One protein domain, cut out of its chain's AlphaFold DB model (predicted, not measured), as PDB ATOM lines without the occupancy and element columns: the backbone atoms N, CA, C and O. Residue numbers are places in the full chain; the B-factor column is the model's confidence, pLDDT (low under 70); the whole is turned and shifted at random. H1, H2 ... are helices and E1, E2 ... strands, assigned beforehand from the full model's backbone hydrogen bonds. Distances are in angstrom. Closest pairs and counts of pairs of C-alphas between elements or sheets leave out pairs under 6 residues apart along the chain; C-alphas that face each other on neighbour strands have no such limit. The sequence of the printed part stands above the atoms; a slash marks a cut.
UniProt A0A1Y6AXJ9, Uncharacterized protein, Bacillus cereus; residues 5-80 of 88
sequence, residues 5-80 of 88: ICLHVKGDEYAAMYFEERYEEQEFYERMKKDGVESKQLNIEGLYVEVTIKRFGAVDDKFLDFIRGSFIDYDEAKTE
ATOM      1  N   ILE A   5     -39.684  -7.083 -35.414       94.81
ATOM      2  CA  ILE A   5     -40.784  -7.442 -34.517       94.81
ATOM      3  C   ILE A   5     -41.006  -8.944 -34.641       94.81
ATOM      4  O   ILE A   5     -41.039  -9.486 -35.748       94.81
ATOM      5  N   CYS A   6     -41.153  -9.628 -33.512       95.44
ATOM      6  CA  CYS A   6     -41.565 -11.020 -33.526       95.44
ATOM      7  C   CYS A   6     -42.612 -11.331 -32.460       95.44
ATOM      8  O   CYS A   6     -42.653 -10.711 -31.394       95.44
ATOM      9  N   LEU A   7     -43.449 -12.318 -32.766       97.69
ATOM     10  CA  LEU A   7     -44.227 -13.033 -31.770       97.69
ATOM     11  C   LEU A   7     -43.351 -14.142 -31.207       97.69
ATOM     12  O   LEU A   7     -42.984 -15.070 -31.923       97.69
ATOM     13  N   HIS A   8     -43.004 -14.032 -29.933       97.56
ATOM     14  CA  HIS A   8     -42.388 -15.107 -29.172       97.56
ATOM     15  C   HIS A   8     -43.492 -15.980 -28.586       97.56
ATOM     16  O   HIS A   8     -44.296 -15.494 -27.789       97.56
ATOM     17  N   VAL A   9     -43.540 -17.237 -29.012       98.00
ATOM     18  CA  VAL A   9     -44.536 -18.222 -28.597       98.00
ATOM     19  C   VAL A   9     -43.834 -19.320 -27.817       98.00
ATOM     20  O   VAL A   9     -42.845 -19.869 -28.296       98.00
ATOM     21  N   LYS A  10     -44.342 -19.627 -26.628       97.50
ATOM     22  CA  LYS A  10     -43.840 -20.689 -25.746       97.50
ATOM     23  C   LYS A  10     -44.987 -21.280 -24.932       97.50
ATOM     24  O   LYS A  10     -46.056 -20.674 -24.855       97.50
ATOM     25  N   GLY A  11     -44.763 -22.400 -24.260       96.69
ATOM     26  CA  GLY A  11     -45.769 -22.976 -23.375       96.69
ATOM     27  C   GLY A  11     -45.497 -24.435 -23.056       96.69
ATOM     28  O   GLY A  11     -44.343 -24.816 -22.864       96.69
ATOM     29  N   ASP A  12     -46.570 -25.217 -22.994       96.69
ATOM     30  CA  ASP A  12     -46.491 -26.673 -22.872       96.69
ATOM     31  C   ASP A  12     -45.841 -27.310 -24.115       96.69
ATOM     32  O   ASP A  12     -45.620 -26.653 -25.136       96.69
ATOM     33  N   GLU A  13     -45.539 -28.608 -24.039       95.25
ATOM     34  CA  GLU A  13     -44.984 -29.365 -25.167       95.25
ATOM     35  C   GLU A  13     -45.830 -29.143 -26.435       95.25
ATOM     36  O   GLU A  13     -47.058 -29.233 -26.395       95.25
ATOM     37  N   TYR A  14     -45.171 -28.832 -27.556       95.31
ATOM     38  CA  TYR A  14     -45.796 -28.492 -28.844       95.31
ATOM     39  C   TYR A  14     -46.567 -27.155 -28.906       95.31
ATOM     40  O   TYR A  14     -47.205 -26.876 -29.923       95.31
ATOM     41  N   ALA A  15     -46.505 -26.295 -27.885       96.50
ATOM     42  CA  ALA A  15     -47.245 -25.026 -27.848       96.50
ATOM     43  C   ALA A  15     -47.065 -24.155 -29.106       96.50
ATOM     44  O   ALA A  15     -48.047 -23.638 -29.648       96.50
ATOM     45  N   ALA A  16     -45.830 -23.996 -29.588       96.50
ATOM     46  CA  ALA A  16     -45.551 -23.205 -30.783       96.50
ATOM     47  C   ALA A  16     -46.085 -23.857 -32.068       96.50
ATOM     48  O   ALA A  16     -46.601 -23.150 -32.935       96.50
ATOM     49  N   MET A  17     -46.020 -25.186 -32.169       96.31
ATOM     50  CA  MET A  17     -46.582 -25.946 -33.290       96.31
ATOM     51  C   MET A  17     -48.107 -25.782 -33.359       96.31
ATOM     52  O   MET A  17     -48.642 -25.406 -34.398       96.31
ATOM     53  N   TYR A  18     -48.804 -25.960 -32.234       96.75
ATOM     54  CA  TYR A  18     -50.260 -25.789 -32.162       96.75
ATOM     55  C   TYR A  18     -50.708 -24.347 -32.418       96.75
ATOM     56  O   TYR A  18     -51.780 -24.112 -32.980       96.75
ATOM     57  N   PHE A  19     -49.901 -23.360 -32.021       97.81
ATOM     58  CA  PHE A  19     -50.155 -21.970 -32.383       97.81
ATOM     59  C   PHE A  19     -50.105 -21.766 -33.905       97.81
ATOM     60  O   PHE A  19     -51.047 -21.201 -34.460       97.81
ATOM     61  N   GLU A  20     -49.048 -22.253 -34.564       96.38
ATOM     62  CA  GLU A  20     -48.820 -22.134 -36.016       96.38
ATOM     63  C   GLU A  20     -49.904 -22.851 -36.838       96.38
ATOM     64  O   GLU A  20     -50.322 -22.363 -37.883       96.38
ATOM     65  N   GLU A  21     -50.435 -23.970 -36.340       96.69
ATOM     66  CA  GLU A  21     -51.558 -24.670 -36.976       96.69
ATOM     67  C   GLU A  21     -52.886 -23.904 -36.871       96.69
ATOM     68  O   GLU A  21     -53.775 -24.063 -37.715       96.69
ATOM     69  N   ARG A  22     -53.058 -23.080 -35.828       97.12
ATOM     70  CA  ARG A  22     -54.353 -22.467 -35.496       97.12
ATOM     71  C   ARG A  22     -54.477 -21.004 -35.895       97.12
ATOM     72  O   ARG A  22     -55.605 -20.539 -36.108       97.12
ATOM     73  N   TYR A  23     -53.362 -20.287 -35.961       97.38
ATOM     74  CA  TYR A  23     -53.319 -18.851 -36.175       97.38
ATOM     75  C   TYR A  23     -52.277 -18.483 -37.224       97.38
ATOM     76  O   TYR A  23     -51.164 -18.986 -37.207       97.38
ATOM     77  N   GLU A  24     -52.630 -17.521 -38.073       97.62
ATOM     78  CA  GLU A  24     -51.650 -16.803 -38.882       97.62
ATOM     79  C   GLU A  24     -51.019 -15.696 -38.015       97.62
ATOM     80  O   GLU A  24     -51.724 -14.936 -37.330       97.62
ATOM     81  N   GLU A  25     -49.687 -15.659 -37.966       97.19
ATOM     82  CA  GLU A  25     -48.907 -14.847 -37.031       97.19
ATOM     83  C   GLU A  25     -49.103 -13.343 -37.237       97.19
ATOM     84  O   GLU A  25     -49.196 -12.590 -36.261       97.19
ATOM     85  N   GLN A  26     -49.218 -12.888 -38.483       97.81
ATOM     86  CA  GLN A  26     -49.353 -11.476 -38.805       97.81
ATOM     87  C   GLN A  26     -50.734 -10.958 -38.390       97.81
ATOM     88  O   GLN A  26     -50.847  -9.899 -37.778       97.81
ATOM     89  N   GLU A  27     -51.796 -11.709 -38.660       97.88
ATOM     90  CA  GLU A  27     -53.151 -11.411 -38.212       97.88
ATOM     91  C   GLU A  27     -53.258 -11.449 -36.687       97.88
ATOM     92  O   GLU A  27     -53.962 -10.627 -36.093       97.88
ATOM     93  N   PHE A  28     -52.576 -12.392 -36.032       98.06
ATOM     94  CA  PHE A  28     -52.547 -12.452 -34.574       98.06
ATOM     95  C   PHE A  28     -51.855 -11.222 -33.976       98.06
ATOM     96  O   PHE A  28     -52.404 -10.619 -33.049       98.06
ATOM     97  N   TYR A  29     -50.718 -10.811 -34.544       98.06
ATOM     98  CA  TYR A  29     -50.024  -9.577 -34.175       98.06
ATOM     99  C   TYR A  29     -50.928  -8.347 -34.317       98.06
ATOM    100  O   TYR A  29     -51.084  -7.586 -33.360       98.06
ATOM    101  N   GLU A  30     -51.595  -8.177 -35.463       97.81
ATOM    102  CA  GLU A  30     -52.482  -7.028 -35.685       97.81
ATOM    103  C   GLU A  30     -53.667  -7.009 -34.707       97.81
ATOM    104  O   GLU A  30     -54.068  -5.943 -34.234       97.81
ATOM    105  N   ARG A  31     -54.210  -8.179 -34.338       97.50
ATOM    106  CA  ARG A  31     -55.240  -8.271 -33.290       97.50
ATOM    107  C   ARG A  31     -54.705  -7.832 -31.929       97.50
ATOM    108  O   ARG A  31     -55.341  -7.007 -31.284       97.50
ATOM    109  N   MET A  32     -53.542  -8.333 -31.507       97.56
ATOM    110  CA  MET A  32     -52.924  -7.925 -30.237       97.56
ATOM    111  C   MET A  32     -52.650  -6.419 -30.194       97.56
ATOM    112  O   MET A  32     -52.980  -5.758 -29.210       97.56
ATOM    113  N   LYS A  33     -52.119  -5.863 -31.288       96.81
ATOM    114  CA  LYS A  33     -51.874  -4.426 -31.451       96.81
ATOM    115  C   LYS A  33     -53.166  -3.617 -31.348       96.81
ATOM    116  O   LYS A  33     -53.205  -2.625 -30.626       96.81
ATOM    117  N   LYS A  34     -54.236  -4.053 -32.022       97.12
ATOM    118  CA  LYS A  34     -55.564  -3.424 -31.942       97.12
ATOM    119  C   LYS A  34     -56.142  -3.469 -30.524       97.12
ATOM    120  O   LYS A  34     -56.762  -2.500 -30.095       97.12
ATOM    121  N   ASP A  35     -55.921  -4.571 -29.816       96.94
ATOM    122  CA  ASP A  35     -56.356  -4.767 -28.431       96.94
ATOM    123  C   ASP A  35     -55.454  -4.023 -27.419       96.94
ATOM    124  O   ASP A  35     -55.790  -3.940 -26.238       96.94
ATOM    125  N   GLY A  36     -54.319  -3.468 -27.862       97.19
ATOM    126  CA  GLY A  36     -53.368  -2.743 -27.020       97.19
ATOM    127  C   GLY A  36     -52.590  -3.634 -26.048       97.19
ATOM    128  O   GLY A  36     -52.167  -3.159 -24.994       97.19
ATOM    129  N   VAL A  37     -52.421  -4.923 -26.369       97.81
ATOM    130  CA  VAL A  37     -51.739  -5.902 -25.510       97.81
ATOM    131  C   VAL A  37     -50.416  -6.359 -26.119       97.81
ATOM    132  O   VAL A  37     -50.329  -6.646 -27.307       97.81
ATOM    133  N   GLU A  38     -49.386  -6.484 -25.284       97.69
ATOM    134  CA  GLU A  38     -48.057  -6.967 -25.698       97.69
ATOM    135  C   GLU A  38     -47.827  -8.444 -25.328       97.69
ATOM    136  O   GLU A  38     -46.878  -9.061 -25.800       97.69
ATOM    137  N   SER A  39     -48.699  -9.040 -24.509       98.00
ATOM    138  CA  SER A  39     -48.662 -10.464 -24.163       98.00
ATOM    139  C   SER A  39     -50.076 -11.020 -24.026       98.00
ATOM    140  O   SER A  39     -50.994 -10.310 -23.604       98.00
ATOM    141  N   LYS A  40     -50.265 -12.283 -24.412       97.94
ATOM    142  CA  LYS A  40     -51.548 -12.982 -24.362       97.94
ATOM    143  C   LYS A  40     -51.338 -14.452 -24.025       97.94
ATOM    144  O   LYS A  40     -50.548 -15.137 -24.666       97.94
ATOM    145  N   GLN A  41     -52.090 -14.929 -23.040       98.12
ATOM    146  CA  GLN A  41     -52.191 -16.348 -22.721       98.12
ATOM    147  C   GLN A  41     -53.367 -16.954 -23.481       98.12
ATOM    148  O   GLN A  41     -54.440 -16.351 -23.577       98.12
ATOM    149  N   LEU A  42     -53.156 -18.144 -24.022       97.38
ATOM    150  CA  LEU A  42     -54.120 -18.918 -24.781       97.38
ATOM    151  C   LEU A  42     -54.222 -20.315 -24.173       97.38
ATOM    152  O   LEU A  42     -53.279 -20.825 -23.568       97.38
ATOM    153  N   ASN A  43     -55.379 -20.933 -24.383       97.00
ATOM    154  CA  ASN A  43     -55.555 -22.361 -24.205       97.00
ATOM    155  C   ASN A  43     -55.897 -22.955 -25.576       97.00
ATOM    156  O   ASN A  43     -56.941 -22.616 -26.139       97.00
ATOM    157  N   ILE A  44     -54.997 -23.766 -26.130       95.88
ATOM    158  CA  ILE A  44     -55.171 -24.420 -27.432       95.88
ATOM    159  C   ILE A  44     -55.231 -25.920 -27.166       95.88
ATOM    160  O   ILE A  44     -54.250 -26.509 -26.739       95.88
ATOM    161  N   GLU A  45     -56.409 -26.518 -27.346       92.56
ATOM    162  CA  GLU A  45     -56.632 -27.955 -27.103       92.56
ATOM    163  C   GLU A  45     -56.238 -28.436 -25.692       92.56
ATOM    164  O   GLU A  45     -55.832 -29.575 -25.489       92.56
ATOM    165  N   GLY A  46     -56.389 -27.572 -24.684       93.75
ATOM    166  CA  GLY A  46     -56.005 -27.877 -23.306       93.75
ATOM    167  C   GLY A  46     -54.564 -27.504 -22.957       93.75
ATOM    168  O   GLY A  46     -54.252 -27.479 -21.769       93.75
ATOM    169  N   LEU A  47     -53.731 -27.148 -23.940       94.44
ATOM    170  CA  LEU A  47     -52.346 -26.719 -23.740       94.44
ATOM    171  C   LEU A  47     -52.265 -25.229 -23.419       94.44
ATOM    172  O   LEU A  47     -52.944 -24.401 -24.041       94.44
ATOM    173  N   TYR A  48     -51.406 -24.883 -22.467       97.62
ATOM    174  CA  TYR A  48     -51.039 -23.503 -22.192       97.62
ATOM    175  C   TYR A  48     -50.091 -22.982 -23.273       97.62
ATOM    176  O   TYR A  48     -49.036 -23.563 -23.525       97.62
ATOM    177  N   VAL A  49     -50.450 -21.842 -23.870       98.25
ATOM    178  CA  VAL A  49     -49.610 -21.129 -24.839       98.25
ATOM    179  C   VAL A  49     -49.526 -19.656 -24.454       98.25
ATOM    180  O   VAL A  49     -50.540 -18.981 -24.278       98.25
ATOM    181  N   GLU A  50     -48.314 -19.132 -24.344       98.38
ATOM    182  CA  GLU A  50     -48.021 -17.723 -24.102       98.38
ATOM    183  C   GLU A  50     -47.440 -17.099 -25.366       98.38
ATOM    184  O   GLU A  50     -46.426 -17.561 -25.888       98.38
ATOM    185  N   VAL A  51     -48.060 -16.017 -25.832       98.50
ATOM    186  CA  VAL A  51     -47.608 -15.247 -26.992       98.50
ATOM    187  C   VAL A  51     -47.228 -13.851 -26.532       98.50
ATOM    188  O   VAL A  51     -48.044 -13.152 -25.934       98.50
ATOM    189  N   THR A  52     -45.999 -13.426 -26.809       98.44
ATOM    190  CA  THR A  52     -45.487 -12.105 -26.424       98.44
ATOM    191  C   THR A  52     -44.873 -11.388 -27.618       98.44
ATOM    192  O   THR A  52     -44.046 -11.953 -28.329       98.44
ATOM    193  N   ILE A  53     -45.226 -10.120 -27.812       98.19
ATOM    194  CA  ILE A  53     -44.605  -9.249 -28.807       98.19
ATOM    195  C   ILE A  53     -43.219  -8.845 -28.297       98.19
ATOM    196  O   ILE A  53     -43.054  -8.352 -27.177       98.19
ATOM    197  N   LYS A  54     -42.195  -9.057 -29.120       96.44
ATOM    198  CA  LYS A  54     -40.828  -8.596 -28.871       96.44
ATOM    199  C   LYS A  54     -40.406  -7.654 -29.986       96.44
ATOM    200  O   LYS A  54     -40.639  -7.919 -31.162       96.44
ATOM    201  N   ARG A  55     -39.773  -6.548 -29.598       94.75
ATOM    202  CA  ARG A  55     -39.282  -5.512 -30.510       94.75
ATOM    203  C   ARG A  55     -37.785  -5.367 -30.320       94.75
ATOM    204  O   ARG A  55     -37.314  -5.192 -29.197       94.75
ATOM    205  N   PHE A  56     -37.055  -5.420 -31.419       92.19
ATOM    206  CA  PHE A  56     -35.611  -5.257 -31.452       92.19
ATOM    207  C   PHE A  56     -35.248  -4.069 -32.340       92.19
ATOM    208  O   PHE A  56     -36.050  -3.596 -33.147       92.19
ATOM    209  N   GLY A  57     -34.019  -3.575 -32.180       91.31
ATOM    210  CA  GLY A  57     -33.452  -2.591 -33.096       91.31
ATOM    211  C   GLY A  57     -33.225  -3.175 -34.494       91.31
ATOM    212  O   GLY A  57     -33.826  -4.175 -34.885       91.31
ATOM    213  N   ALA A  58     -32.328  -2.556 -35.259       88.56
ATOM    214  CA  ALA A  58     -31.885  -3.150 -36.513       88.56
ATOM    215  C   ALA A  58     -31.183  -4.487 -36.226       88.56
ATOM    216  O   ALA A  58     -30.214  -4.528 -35.466       88.56
ATOM    217  N   VAL A  59     -31.680  -5.559 -36.837       87.38
ATOM    218  CA  VAL A  59     -31.076  -6.891 -36.797       87.38
ATOM    219  C   VAL A  59     -30.684  -7.263 -38.224       87.38
ATOM    220  O   VAL A  59     -31.389  -6.915 -39.165       87.38
ATOM    221  N   ASP A  60     -29.533  -7.910 -38.387       89.25
ATOM    222  CA  ASP A  60     -29.073  -8.414 -39.681       89.25
ATOM    223  C   ASP A  60     -29.821  -9.712 -40.031       89.25
ATOM    224  O   ASP A  60     -29.781 -10.682 -39.268       89.25
ATOM    225  N   ASP A  61     -30.485  -9.738 -41.187       85.69
ATOM    226  CA  ASP A  61     -31.272 -10.891 -41.642       85.69
ATOM    227  C   ASP A  61     -30.421 -12.162 -41.795       85.69
ATOM    228  O   ASP A  61     -30.855 -13.251 -41.423       85.69
ATOM    229  N   LYS A  62     -29.164 -12.040 -42.246       89.75
ATOM    230  CA  LYS A  62     -28.250 -13.190 -42.353       89.75
ATOM    231  C   LYS A  62     -27.853 -13.712 -40.982       89.75
ATOM    232  O   LYS A  62     -27.651 -14.914 -40.824       89.75
ATOM    233  N   PHE A  63     -27.720 -12.827 -39.996       87.75
ATOM    234  CA  PHE A  63     -27.479 -13.246 -38.619       87.75
ATOM    235  C   PHE A  63     -28.691 -13.997 -38.053       87.75
ATOM    236  O   PHE A  63     -28.511 -15.034 -37.421       87.75
ATOM    237  N   LEU A  64     -29.918 -13.542 -38.328       87.31
ATOM    238  CA  LEU A  64     -31.138 -14.256 -37.923       87.31
ATOM    239  C   LEU A  64     -31.235 -15.647 -38.554       87.31
ATOM    240  O   LEU A  64     -31.513 -16.615 -37.845       87.31
ATOM    241  N   ASP A  65     -30.975 -15.758 -39.855       87.69
ATOM    242  CA  ASP A  65     -30.973 -17.043 -40.558       87.69
ATOM    243  C   ASP A  65     -29.899 -17.986 -40.005       87.69
ATOM    244  O   ASP A  65     -30.156 -19.171 -39.794       87.69
ATOM    245  N   PHE A  66     -28.716 -17.453 -39.686       88.00
ATOM    246  CA  PHE A  66     -27.656 -18.211 -39.029       88.00
ATOM    247  C   PHE A  66     -28.090 -18.737 -37.655       88.00
ATOM    248  O   PHE A  66     -27.877 -19.919 -37.375       88.00
ATOM    249  N   ILE A  67     -28.732 -17.906 -36.823       88.62
ATOM    250  CA  ILE A  67     -29.251 -18.330 -35.514       88.62
ATOM    251  C   ILE A  67     -30.285 -19.445 -35.673       88.62
ATOM    252  O   ILE A  67     -30.164 -20.490 -35.033       88.62
ATOM    253  N   ARG A  68     -31.255 -19.255 -36.571       83.50
ATOM    254  CA  ARG A  68     -32.311 -20.237 -36.845       83.50
ATOM    255  C   ARG A  68     -31.763 -21.569 -37.325       83.50
ATOM    256  O   ARG A  68     -32.198 -22.604 -36.843       83.50
ATOM    257  N   GLY A  69     -30.816 -21.541 -38.257       84.00
ATOM    258  CA  GLY A  69     -30.266 -22.755 -38.849       84.00
ATOM    259  C   GLY A  69     -29.241 -23.477 -37.975       84.00
ATOM    260  O   GLY A  69     -29.040 -24.672 -38.164       84.00
ATOM    261  N   SER A  70     -28.576 -22.772 -37.053       85.25
ATOM    262  CA  SER A  70     -27.402 -23.317 -36.347       85.25
ATOM    263  C   SER A  70     -27.620 -23.571 -34.857       85.25
ATOM    264  O   SER A  70     -26.859 -24.339 -34.276       85.25
ATOM    265  N   PHE A  71     -28.605 -22.921 -34.226       79.00
ATOM    266  CA  PHE A  71     -28.783 -22.970 -32.767       79.00
ATOM    267  C   PHE A  71     -30.177 -23.386 -32.311       79.00
ATOM    268  O   PHE A  71     -30.332 -23.745 -31.146       79.00
ATOM    269  N   ILE A  72     -31.185 -23.319 -33.181       82.75
ATOM    270  CA  ILE A  72     -32.545 -23.711 -32.818       82.75
ATOM    271  C   ILE A  72     -32.721 -25.186 -33.158       82.75
ATOM    272  O   ILE A  72     -32.740 -25.565 -34.328       82.75
ATOM    273  N   ASP A  73     -32.836 -26.011 -32.119       88.31
ATOM    274  CA  ASP A  73     -33.176 -27.419 -32.267       88.31
ATOM    275  C   ASP A  73     -34.623 -27.577 -32.758       88.31
ATOM    276  O   ASP A  73     -35.518 -26.833 -32.350       88.31
ATOM    277  N   TYR A  74     -34.852 -28.531 -33.662       84.56
ATOM    278  CA  TYR A  74     -36.168 -28.719 -34.273       84.56
ATOM    279  C   TYR A  74     -37.221 -29.195 -33.268       84.56
ATOM    280  O   TYR A  74     -38.378 -28.792 -33.383       84.56
ATOM    281  N   ASP A  75     -36.850 -30.039 -32.302       87.56
ATOM    282  CA  ASP A  75     -37.795 -30.512 -31.293       87.56
ATOM    283  C   ASP A  75     -38.115 -29.398 -30.294       87.56
ATOM    284  O   ASP A  75     -39.287 -29.185 -29.981       87.56
ATOM    285  N   GLU A  76     -37.119 -28.596 -29.906       88.75
ATOM    286  CA  GLU A  76     -37.348 -27.406 -29.076       88.75
ATOM    287  C   GLU A  76     -38.249 -26.379 -29.786       88.75
ATOM    288  O   GLU A  76     -39.165 -25.819 -29.181       88.75
ATOM    289  N   ALA A  77     -38.070 -26.198 -31.101       91.19
ATOM    290  CA  ALA A  77     -38.857 -25.268 -31.914       91.19
ATOM    291  C   ALA A  77     -40.358 -25.595 -31.972       91.19
ATOM    292  O   ALA A  77     -41.158 -24.736 -32.347       91.19
ATOM    293  N   LYS A  78     -40.762 -26.826 -31.632       93.94
ATOM    294  CA  LYS A  78     -42.181 -27.194 -31.535       93.94
ATOM    295  C   LYS A  78     -42.823 -26.619 -30.276       93.94
ATOM    296  O   LYS A  78     -44.013 -26.317 -30.291       93.94
ATOM    297  N   THR A  79     -42.047 -26.454 -29.210       95.50
ATOM    298  CA  THR A  79     -42.503 -25.932 -27.917       95.50
ATOM    299  C   THR A  79     -42.332 -24.418 -27.843       95.50
ATOM    300  O   THR A  79     -43.266 -23.714 -27.460       95.50
ATOM    301  N   GLU A  80     -41.175 -23.903 -28.266       95.62
ATOM    302  CA  GLU A  80     -40.832 -22.483 -28.203       95.62
ATOM    303  C   GLU A  80     -40.260 -21.981 -29.537       95.62
ATOM    304  O   GLU A  80     -39.247 -22.467 -30.033       95.62
TER     305      GLU A  80
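What this domain is: This is residues 5 to 80 of the 88 residues of an uncharacterized protein of Bacillus cereus (UniProt A0A1Y6AXJ9). A small, strongly twisted sheet of three strands, E1, E3 and E2, has H1 and H2 over one face and its other face bare. Beyond edge strand E1 the printed part makes a wide open loop through H3, whose residues 61 to 67 stick out free together with residue 60, and comes back through H4 to pack on H1. The printed part has 76 residues with four named helices and three named strands, in the order E1 H1 H2 E2 E3 H3 H4; the sheet order is E1, E3, E2, all antiparallel, and the class is mixed, helices and strands. It is compact, with a radius of gyration of the C-alphas of 13.1 A, and flat, spanning 34 by 29 by 16 A.

How they stand to each other: Start at E1, residues 5 to 11, an edge strand antiparallel to the inner strand E3, residues 47 to 55, at 158 degrees; look for N 8 and O 52, 2.8 A apart. On the other side of E3 is E2, residues 39 to 44, which forms a hairpin with it at 153 degrees; N 42 and O 49 are 2.8 A apart. H1, residues 15 to 22, is on the sheet at a height of 8.1 A and stands up from it at 45 degrees; its closest C-alphas to E3 are those of Ala 15 and Val 49, 5.5 A. H2, residues 25 to 35, is on the same face at a height of 9.1 A and runs across the strands, at 79 degrees to E3 on the local plane. With H1 and H2 on one face there are two layers, and H1 and H2 meet only through their link. E1, H1 H2 and E2 make a split strand-helix-strand unit, two strands running the same way with E3 between them, and its crossover is left-handed. H3, residues 61 to 71, is not on the sheet and is apart from H1. H4, residues 76 to 79, only grazes the sheet and touches H1, the closest C-alphas being those of Ala 15 and Thr 79, 4.8 A. Each O i to N i+4 pair is within hydrogen-bond range in H1, H2 and H3; H4 is too short for one.

Where its parts are: Find C-alpha 5 at (-40.784, -7.442, -34.517); from there E1 runs 19.8 A. H1 is 10.8 A long, H2 15.2 A, E2 15.7 A and E3 25.8 A. H3 begins at C-alpha 61, (-31.272, -10.891, -41.642), and is 15.2 A long. H4, 5.5 A, ends at C-alpha 79, (-42.503, -25.932, -27.917).

The domain as a whole: The C-alphas of Gly 46 and Asp 60, 37.0 A, are the two farthest apart. The printed part has no cut, and the six links are tight. Mean pLDDT of the printed part is 94.1, that of H3 is 86, and no printed residue is under 70.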